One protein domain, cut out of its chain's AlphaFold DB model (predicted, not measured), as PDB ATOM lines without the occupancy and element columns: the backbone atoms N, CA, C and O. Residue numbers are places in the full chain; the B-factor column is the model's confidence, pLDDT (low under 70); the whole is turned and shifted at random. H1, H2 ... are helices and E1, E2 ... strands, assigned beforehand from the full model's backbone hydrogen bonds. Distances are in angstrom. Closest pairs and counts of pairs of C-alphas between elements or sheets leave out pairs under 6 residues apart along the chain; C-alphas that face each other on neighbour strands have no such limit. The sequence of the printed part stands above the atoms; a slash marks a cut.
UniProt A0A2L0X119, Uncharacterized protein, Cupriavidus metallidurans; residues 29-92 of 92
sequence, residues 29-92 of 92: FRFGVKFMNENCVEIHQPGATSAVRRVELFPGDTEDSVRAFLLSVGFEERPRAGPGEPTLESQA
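AT A GLANCE: This is residues 29 to 92 of the 92 residues of an uncharacterized protein of Cupriavidus metallidurans (UniProt A0A2L0X119). Look first for a small three-stranded sheet, a meander in which each strand is the antiparallel neighbour of the one before, with one helix, H1, lying over one of its faces and running along its strands. After H1 a long stretch with no named element, residues 73 to 87, passes back along the E1 edge of the sheet and leads to the tiny helix H2, which grazes the sheet where E1 begins and E2 ends. The printed part has 64 residues, with three named strands and two named helices in the order E1 E2 E3 H1 H2; the class is mixed, helices and strands, and the sheet's order is E1 - E2 - E3, all antiparallel. The whole is compact, with a radius of gyration of the C-alphas of 11.3 A, and the C-alphas span 31 by 28 by 19 A along their three main axes.

IN THESE COORDINATES: Begin with the sheet. Find C-alpha 29 at (-32.149, -0.740, 8.842); from there E1 runs through residues 29 to 35, 15.3 A from first to last C-alpha. E2 follows with residues 38 to 44, and it covers 18.9 A to C-alpha 44 at (-32.821, 0.290, 14.943). E3, residues 51 to 54, is the shortest strand at 9.9 A. For H1, residues 63 to 72, go to C-alpha 63 at (-24.331, -4.986, 1.232); its last C-alpha lies 14.1 A from there. H2, residues 88 to 91, measures 5.2 A and ends with C-alpha 91 at (-36.579, 9.273, 13.359).

HOW THE PARTS SIT: Start at E2, the inner strand; E1 and E3 are the edge strands. E1 and E2 form a hairpin over a tight link of 2 residues and are antiparallel, with 140 degrees between their directions. Look there for N 30 and O 42, 2.9 A apart, and N 40 and O 33, also 2.9 A, both within hydrogen-bond range. E2 and E3 form a second hairpin and are antiparallel at 150 degrees, with N 41 and O 53 at 2.8 A and N 51 and O 43 at 2.8 A, both within hydrogen-bond range. The sheet's C-alphas lie up to 3.9 A off the best plane through them. Now move to H1, which is on the sheet at a height over the sheet of 10.3 A. It lies over E1 and E2, and on the local plane its line and that of E2 stand at 8 degrees, along the strands. Its closest C-alphas to E1 are those of Glu 63 and Phe 31, 7.9 A apart, while H1 and E2 are near each other, with 6 pairs of C-alphas within 10 A. H2 only grazes the sheet with residues 88 to 91; its closest C-alphas to E2 are those of Leu 88 and His 44, 6.1 A apart. H1 and H2 are apart. In H1 every O i to N i+4 pair is within hydrogen-bond range; H2 is too short for such a pair, and its one O i to N i+3 pair is within range.

THE WHOLE: The two C-alphas farthest apart are those of Gly 60 and Ala 92, at 31.2 A, while the first and last printed C-alphas, Phe 29 and Ala 92, are 11.6 A apart. The printed part has no cut, and Ala 92 is the chain's last residue. The links E2 to E3 and E3 to H1 are short, with 6 and 8 residues; the link from H1 to H2 is long, with 15. In the B-factor column the mean pLDDT of the printed part is 76.7. Expect values under 70, the model's low confidence, at residues 47 to 49, 54 to 61 and 90 to 92.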
ATOM      1  N   PHE A  29     -33.559  -0.938   9.152       88.50
ATOM      2  CA  PHE A  29     -32.149  -0.740   8.842       88.50
ATOM      3  C   PHE A  29     -31.975   0.204   7.656       88.50
ATOM      4  O   PHE A  29     -32.872   0.339   6.825       88.50
ATOM      5  N   ARG A  30     -30.811   0.847   7.554       89.75
ATOM      6  CA  ARG A  30     -30.404   1.580   6.350       89.75
ATOM      7  C   ARG A  30     -28.904   1.499   6.124       89.75
ATOM      8  O   ARG A  30     -28.113   1.499   7.065       89.75
ATOM      9  N   PHE A  31     -28.520   1.483   4.857       88.56
ATOM     10  CA  PHE A  31     -27.129   1.620   4.431       88.56
ATOM     11  C   PHE A  31     -26.742   3.092   4.264       88.56
ATOM     12  O   PHE A  31     -27.576   3.985   4.408       88.56
ATOM     13  N   GLY A  32     -25.483   3.355   3.906       85.00
ATOM     14  CA  GLY A  32     -24.979   4.701   3.586       85.00
ATOM     15  C   GLY A  32     -24.365   5.445   4.762       85.00
ATOM     16  O   GLY A  32     -23.730   6.480   4.561       85.00
ATOM     17  N   VAL A  33     -24.477   4.896   5.971       83.62
ATOM     18  CA  VAL A  33     -23.767   5.421   7.134       83.62
ATOM     19  C   VAL A  33     -22.294   5.049   7.019       83.62
ATOM     20  O   VAL A  33     -21.948   3.911   6.702       83.62
ATOM     21  N   LYS A  34     -21.417   6.019   7.281       80.81
ATOM     22  CA  LYS A  34     -19.977   5.787   7.396       80.81
ATOM     23  C   LYS A  34     -19.543   5.943   8.840       80.81
ATOM     24  O   LYS A  34     -19.844   6.953   9.471       80.81
ATOM     25  N   PHE A  35     -18.782   4.978   9.334       75.38
ATOM     26  CA  PHE A  35     -18.129   5.062  10.634       75.38
ATOM     27  C   PHE A  35     -16.645   4.771  10.447       75.38
ATOM     28  O   PHE A  35     -16.292   3.757   9.858       75.38
ATOM     29  N   MET A  36     -15.777   5.683  10.895       80.50
ATOM     30  CA  MET A  36     -14.321   5.576  10.689       80.50
ATOM     31  C   MET A  36     -13.929   5.309   9.218       80.50
ATOM     32  O   MET A  36     -13.041   4.512   8.944       80.50
ATOM     33  N   ASN A  37     -14.596   5.980   8.270       77.69
ATOM     34  CA  ASN A  37     -14.453   5.803   6.812       77.69
ATOM     35  C   ASN A  37     -14.876   4.439   6.238       77.69
ATOM     36  O   ASN A  37     -14.741   4.234   5.032       77.69
ATOM     37  N   GLU A  38     -15.460   3.554   7.038       76.00
ATOM     38  CA  GLU A  38     -15.956   2.259   6.580       76.00
ATOM     39  C   GLU A  38     -17.465   2.290   6.315       76.00
ATOM     40  O   GLU A  38     -18.224   2.984   7.003       76.00
ATOM     41  N   ASN A  39     -17.908   1.516   5.317       78.94
ATOM     42  CA  ASN A  39     -19.325   1.373   4.997       78.94
ATOM     43  C   ASN A  39     -20.026   0.573   6.096       78.94
ATOM     44  O   ASN A  39     -19.641  -0.551   6.428       78.94
ATOM     45  N   CYS A  40     -21.072   1.169   6.653       83.00
ATOM     46  CA  CYS A  40     -21.834   0.607   7.749       83.00
ATOM     47  C   CYS A  40     -23.320   0.512   7.397       83.00
ATOM     48  O   CYS A  40     -23.861   1.268   6.585       83.00
ATOM     49  N   VAL A  41     -23.980  -0.422   8.068       84.94
ATOM     50  CA  VAL A  41     -25.424  -0.502   8.198       84.94
ATOM     51  C   VAL A  41     -25.812   0.062   9.559       84.94
ATOM     52  O   VAL A  41     -25.209  -0.246  10.588       84.94
ATOM     53  N   GLU A  42     -26.811   0.928   9.571       87.00
ATOM     54  CA  GLU A  42     -27.457   1.371  10.795       87.00
ATOM     55  C   GLU A  42     -28.716   0.546  11.008       87.00
ATOM     56  O   GLU A  42     -29.489   0.342  10.075       87.00
ATOM     57  N   ILE A  43     -28.907   0.065  12.231       85.75
ATOM     58  CA  ILE A  43     -29.999  -0.817  12.622       85.75
ATOM     59  C   ILE A  43     -30.685  -0.203  13.839       85.75
ATOM     60  O   ILE A  43     -30.025   0.165  14.810       85.75
ATOM     61  N   HIS A  44     -32.009  -0.128  13.810       85.19
ATOM     62  CA  HIS A  44     -32.821   0.290  14.943       85.19
ATOM     63  C   HIS A  44     -33.882  -0.765  15.242       85.19
ATOM     64  O   HIS A  44     -34.570  -1.244  14.338       85.19
ATOM     65  N   GLN A  45     -34.032  -1.104  16.521       80.88
ATOM     66  CA  GLN A  45     -35.124  -1.936  17.012       80.88
ATOM     67  C   GLN A  45     -35.890  -1.151  18.082       80.88
ATOM     68  O   GLN A  45     -35.260  -0.647  19.015       80.88
ATOM     69  N   PRO A  46     -37.226  -1.055  17.994       74.56
ATOM     70  CA  PRO A  46     -38.016  -0.348  18.994       74.56
ATOM     71  C   PRO A  46     -37.785  -0.899  20.403       74.56
ATOM     72  O   PRO A  46     -37.837  -2.108  20.626       74.56
ATOM     73  N   GLY A  47     -37.541  -0.009  21.366       69.19
ATOM     74  CA  GLY A  47     -37.246  -0.391  22.751       69.19
ATOM     75  C   GLY A  47     -35.812  -0.882  22.993       69.19
ATOM     76  O   GLY A  47     -35.486  -1.234  24.126       69.19
ATOM     77  N   ALA A  48     -34.951  -0.875  21.971       66.62
ATOM     78  CA  ALA A  48     -33.517  -1.114  22.087       66.62
ATOM     79  C   ALA A  48     -32.713   0.087  21.565       66.62
ATOM     80  O   ALA A  48     -33.219   0.941  20.839       66.62
ATOM     81  N   THR A  49     -31.436   0.154  21.940       64.62
ATOM     82  CA  THR A  49     -30.512   1.171  21.427       64.62
ATOM     83  C   THR A  49     -30.204   0.908  19.955       64.62
ATOM     84  O   THR A  49     -29.936  -0.232  19.566       64.62
ATOM     85  N   SER A  50     -30.197   1.964  19.143       70.31
ATOM     86  CA  SER A  50     -29.752   1.887  17.752       70.31
ATOM     87  C   SER A  50     -28.284   1.475  17.660       70.31
ATOM     88  O   SER A  50     -27.445   1.839  18.484       70.31
ATOM     89  N   ALA A  51     -27.964   0.699  16.634       73.56
ATOM     90  CA  ALA A  51     -26.659   0.107  16.426       73.56
ATOM     91  C   ALA A  51     -26.138   0.450  15.030       73.56
ATOM     92  O   ALA A  51     -26.737   0.075  14.027       73.56
ATOM     93  N   VAL A  52     -24.971   1.092  14.961       75.75
ATOM     94  CA  VAL A  52     -24.181   1.152  13.726       75.75
ATOM     95  C   VAL A  52     -23.274  -0.075  13.691       75.75
ATOM     96  O   VAL A  52     -22.609  -0.406  14.683       75.75
ATOM     97  N   ARG A  53     -23.288  -0.800  12.575       73.19
ATOM     98  CA  ARG A  53     -22.514  -2.024  12.357       73.19
ATOM     99  C   ARG A  53     -21.805  -1.940  11.017       73.19
ATOM    100  O   ARG A  53     -22.379  -1.474  10.042       73.19
ATOM    101  N   ARG A  54     -20.560  -2.399  10.964       68.31
ATOM    102  CA  ARG A  54     -19.833  -2.549   9.699       68.31
ATOM    103  C   ARG A  54     -20.571  -3.571   8.834       68.31
ATOM    104  O   ARG A  54     -21.123  -4.525   9.375       68.31
ATOM    105  N   VAL A  55     -20.609  -3.347   7.521       57.59
ATOM    106  CA  VAL A  55     -21.267  -4.270   6.573       57.59
ATOM    107  C   VAL A  55     -20.514  -5.604   6.476       57.59
ATOM    108  O   VAL A  55     -21.118  -6.623   6.167       57.59
ATOM    109  N   GLU A  56     -19.230  -5.630   6.836       57.50
ATOM    110  CA  GLU A  56     -18.426  -6.848   6.994       57.50
ATOM    111  C   GLU A  56     -18.781  -7.580   8.302       57.50
ATOM    112  O   GLU A  56     -17.959  -7.709   9.211       57.50
ATOM    113  N   LEU A  57     -20.039  -8.016   8.431       55.38
ATOM    114  CA  LEU A  57     -20.484  -8.857   9.545       55.38
ATOM    115  C   LEU A  57     -19.819 -10.251   9.496       55.38
ATOM    116  O   LEU A  57     -19.618 -10.866  10.542       55.38
ATOM    117  N   PHE A  58     -19.409 -10.704   8.307       51.94
ATOM    118  CA  PHE A  58     -18.533 -11.850   8.075       51.94
ATOM    119  C   PHE A  58     -17.572 -11.582   6.896       51.94
ATOM    120  O   PHE A  58     -17.880 -10.777   6.010       51.94
ATOM    121  N   PRO A  59     -16.394 -12.240   6.835       51.78
ATOM    122  CA  PRO A  59     -15.491 -12.119   5.691       51.78
ATOM    123  C   PRO A  59     -16.180 -12.540   4.382       51.78
ATOM    124  O   PRO A  59     -16.575 -13.695   4.237       51.78
ATOM    125  N   GLY A  60     -16.283 -11.617   3.421       59.94
ATOM    126  CA  GLY A  60     -16.925 -11.855   2.119       59.94
ATOM    127  C   GLY A  60     -18.373 -11.369   2.009       59.94
ATOM    128  O   GLY A  60     -18.948 -11.459   0.922       59.94
ATOM    129  N   ASP A  61     -18.944 -10.813   3.080       67.44
ATOM    130  CA  ASP A  61     -20.268 -10.202   3.021       67.44
ATOM    131  C   ASP A  61     -20.268  -8.934   2.161       67.44
ATOM    132  O   ASP A  61     -19.412  -8.053   2.250       67.44
ATOM    133  N   THR A  62     -21.295  -8.833   1.330       77.31
ATOM    134  CA  THR A  62     -21.649  -7.648   0.547       77.31
ATOM    135  C   THR A  62     -22.861  -6.953   1.168       77.31
ATOM    136  O   THR A  62     -23.645  -7.579   1.889       77.31
ATOM    137  N   GLU A  63     -23.088  -5.674   0.843       80.75
ATOM    138  CA  GLU A  63     -24.331  -4.986   1.232       80.75
ATOM    139  C   GLU A  63     -25.578  -5.783   0.805       80.75
ATOM    140  O   GLU A  63     -26.543  -5.853   1.563       80.75
ATOM    141  N   ASP A  64     -25.545  -6.450  -0.354       83.56
ATOM    142  CA  ASP A  64     -26.658  -7.269  -0.842       83.56
ATOM    143  C   ASP A  64     -26.900  -8.509   0.028       83.56
ATOM    144  O   ASP A  64     -28.050  -8.824   0.339       83.56
ATOM    145  N   SER A  65     -25.838  -9.182   0.480       78.38
ATOM    146  CA  SER A  65     -25.969 -10.316   1.406       78.38
ATOM    147  C   SER A  65     -26.506  -9.890   2.776       78.38
ATOM    148  O   SER A  65     -27.403 -10.543   3.313       78.38
ATOM    149  N   VAL A  66     -26.052  -8.744   3.297       78.50
ATOM    150  CA  VAL A  66     -26.549  -8.177   4.560       78.50
ATOM    151  C   VAL A  66     -28.011  -7.753   4.421       78.50
ATOM    152  O   VAL A  66     -28.818  -8.039   5.305       78.50
ATOM    153  N   ARG A  67     -28.383  -7.130   3.294       85.06
ATOM    154  CA  ARG A  67     -29.774  -6.774   2.984       85.06
ATOM    155  C   ARG A  67     -30.660  -8.018   2.986       85.06
ATOM    156  O   ARG A  67     -31.682  -8.032   3.664       85.06
ATOM    157  N   ALA A  68     -30.267  -9.057   2.247       82.50
ATOM    158  CA  ALA A  68     -31.037 -10.294   2.139       82.50
ATOM    159  C   ALA A  68     -31.253 -10.950   3.510       82.50
ATOM    160  O   ALA A  68     -32.376 -11.337   3.838       82.50
ATOM    161  N   PHE A  69     -30.205 -11.006   4.337       78.56
ATOM    162  CA  PHE A  69     -30.294 -11.509   5.703       78.56
ATOM    163  C   PHE A  69     -31.272 -10.694   6.562       78.56
ATOM    164  O   PHE A  69     -32.213 -11.267   7.114       78.56
ATOM    165  N   LEU A  70     -31.113  -9.368   6.639       80.38
ATOM    166  CA  LEU A  70     -31.953  -8.498   7.476       80.38
ATOM    167  C   LEU A  70     -33.433  -8.534   7.065       80.38
ATOM    168  O   LEU A  70     -34.312  -8.588   7.928       80.38
ATOM    169  N   LEU A  71     -33.715  -8.578   5.759       84.25
ATOM    170  CA  LEU A  71     -35.075  -8.754   5.245       84.25
ATOM    171  C   LEU A  71     -35.652 -10.125   5.629       84.25
ATOM    172  O   LEU A  71     -36.803 -10.204   6.055       84.25
ATOM    173  N   SER A  72     -34.857 -11.198   5.535       77.94
ATOM    174  CA  SER A  72     -35.308 -12.559   5.869       77.94
ATOM    175  C   SER A  72     -35.736 -12.722   7.332       77.94
ATOM    176  O   SER A  72     -36.634 -13.510   7.627       77.94
ATOM    177  N   VAL A  73     -35.136 -11.950   8.244       73.56
ATOM    178  CA  VAL A  73     -35.458 -11.987   9.680       73.56
ATOM    179  C   VAL A  73     -36.547 -10.981  10.078       73.56
ATOM    180  O   VAL A  73     -37.010 -11.012  11.219       73.56
ATOM    181  N   GLY A  74     -36.997 -10.133   9.145       77.88
ATOM    182  CA  GLY A  74     -38.156  -9.254   9.307       77.88
ATOM    183  C   GLY A  74     -37.852  -7.785   9.611       77.88
ATOM    184  O   GLY A  74     -38.731  -7.096  10.125       77.88
ATOM    185  N   PHE A  75     -36.643  -7.291   9.323       84.12
ATOM    186  CA  PHE A  75     -36.408  -5.845   9.317       84.12
ATOM    187  C   PHE A  75     -37.003  -5.182   8.070       84.12
ATOM    188  O   PHE A  75     -37.072  -5.778   6.997       84.12
ATOM    189  N   GLU A  76     -37.338  -3.901   8.195       90.19
ATOM    190  CA  GLU A  76     -37.715  -3.041   7.074       90.19
ATOM    191  C   GLU A  76     -36.521  -2.193   6.606       90.19
ATOM    192  O   GLU A  76     -35.869  -1.511   7.402       90.19
ATOM    193  N   GLU A  77     -36.236  -2.203   5.304       91.38
ATOM    194  CA  GLU A  77     -35.219  -1.324   4.718       91.38
ATOM    195  C   GLU A  77     -35.754   0.110   4.617       91.38
ATOM    196  O   GLU A  77     -36.845   0.362   4.099       91.38
ATOM    197  N   ARG A  78     -34.969   1.071   5.100       91.38
ATOM    198  CA  ARG A  78     -35.203   2.508   4.936       91.38
ATOM    199  C   ARG A  78     -34.304   3.075   3.837       91.38
ATOM    200  O   ARG A  78     -33.282   2.467   3.507       91.38
ATOM    201  N   PRO A  79     -34.654   4.250   3.275       90.44
ATOM    202  CA  PRO A  79     -33.790   4.938   2.327       90.44
ATOM    203  C   PRO A  79     -32.359   5.065   2.853       90.44
ATOM    204  O   PRO A  79     -32.134   5.261   4.051       90.44
ATOM    205  N   ARG A  80     -31.396   4.937   1.937       90.25
ATOM    206  CA  ARG A  80     -29.972   5.084   2.243       90.25
ATOM    207  C   ARG A  80     -29.727   6.435   2.918       90.25
ATOM    208  O   ARG A  80     -30.208   7.449   2.424       90.25
ATOM    209  N   ALA A  81     -28.932   6.427   3.986       86.94
ATOM    210  CA  ALA A  81     -28.549   7.634   4.696       86.94
ATOM    211  C   ALA A  81     -27.798   8.597   3.765       86.94
ATOM    212  O   ALA A  81     -26.770   8.240   3.176       86.94
ATOM    213  N   GLY A  82     -28.320   9.814   3.643       82.62
ATOM    214  CA  GLY A  82     -27.657  10.931   2.976       82.62
ATOM    215  C   GLY A  82     -26.660  11.665   3.887       82.62
ATOM    216  O   GLY A  82     -26.678  11.499   5.111       82.62
ATOM    217  N   PRO A  83     -25.782  12.518   3.328       76.50
ATOM    218  CA  PRO A  83     -24.906  13.374   4.125       76.50
ATOM    219  C   PRO A  83     -25.719  14.274   5.067       76.50
ATOM    220  O   PRO A  83     -26.561  15.044   4.614       76.50
ATOM    221  N   GLY A  84     -25.451  14.193   6.373       75.00
ATOM    222  CA  GLY A  84     -26.143  14.999   7.384       75.00
ATOM    223  C   GLY A  84     -27.544  14.506   7.753       75.00
ATOM    224  O   GLY A  84     -28.236  15.193   8.503       75.00
ATOM    225  N   GLU A  85     -27.971  13.337   7.264       79.38
ATOM    226  CA  GLU A  85     -29.246  12.773   7.694       79.38
ATOM    227  C   GLU A  85     -29.212  12.319   9.164       79.38
ATOM    228  O   GLU A  85     -28.227  11.723   9.616       79.38
ATOM    229  N   PRO A  86     -30.304  12.557   9.912       77.44
ATOM    230  CA  PRO A  86     -30.436  12.137  11.305       77.44
ATOM    231  C   PRO A  86     -30.411  10.606  11.427       77.44
ATOM    232  O   PRO A  86     -30.837   9.921  10.497       77.44
ATOM    233  N   THR A  87     -29.904  10.064  12.543       79.31
ATOM    234  CA  THR A  87     -29.850   8.615  12.846       79.31
ATOM    235  C   THR A  87     -31.247   7.994  12.884       79.31
ATOM    236  O   THR A  87     -32.228   8.684  13.167       79.31
ATOM    237  N   LEU A  88     -31.357   6.683  12.655       77.94
ATOM    238  CA  LEU A  88     -32.629   5.952  12.745       77.94
ATOM    239  C   LEU A  88     -33.282   6.097  14.128       77.94
ATOM    240  O   LEU A  88     -34.502   6.127  14.217       77.94
ATOM    241  N   GLU A  89     -32.486   6.258  15.191       70.69
ATOM    242  CA  GLU A  89     -32.987   6.550  16.544       70.69
ATOM    243  C   GLU A  89     -33.786   7.851  16.609       70.69
ATOM    244  O   GLU A  89     -34.843   7.913  17.220       70.69
ATOM    245  N   SER A  90     -33.285   8.898  15.955       63.03
ATOM    246  CA  SER A  90     -33.907  10.224  15.976       63.03
ATOM    247  C   SER A  90     -35.124  10.362  15.055       63.03
ATOM    248  O   SER A  90     -35.772  11.405  15.055       63.03
ATOM    249  N   GLN A  91     -35.430   9.327  14.267       57.94
ATOM    250  CA  GLN A  91     -36.579   9.273  13.359       57.94
ATOM    251  C   GLN A  91     -37.699   8.334  13.849       57.94
ATOM    252  O   GLN A  91     -38.750   8.280  13.202       57.94
ATOM    253  N   ALA A  92     -37.463   7.574  14.926       54.22
ATOM    254  CA  ALA A  92     -38.335   6.504  15.418       54.22
ATOM    255  C   ALA A  92     -39.313   6.950  16.517       54.22
ATOM    256  O   ALA A  92     -38.950   7.827  17.331       54.22
TER     257      ALA A  92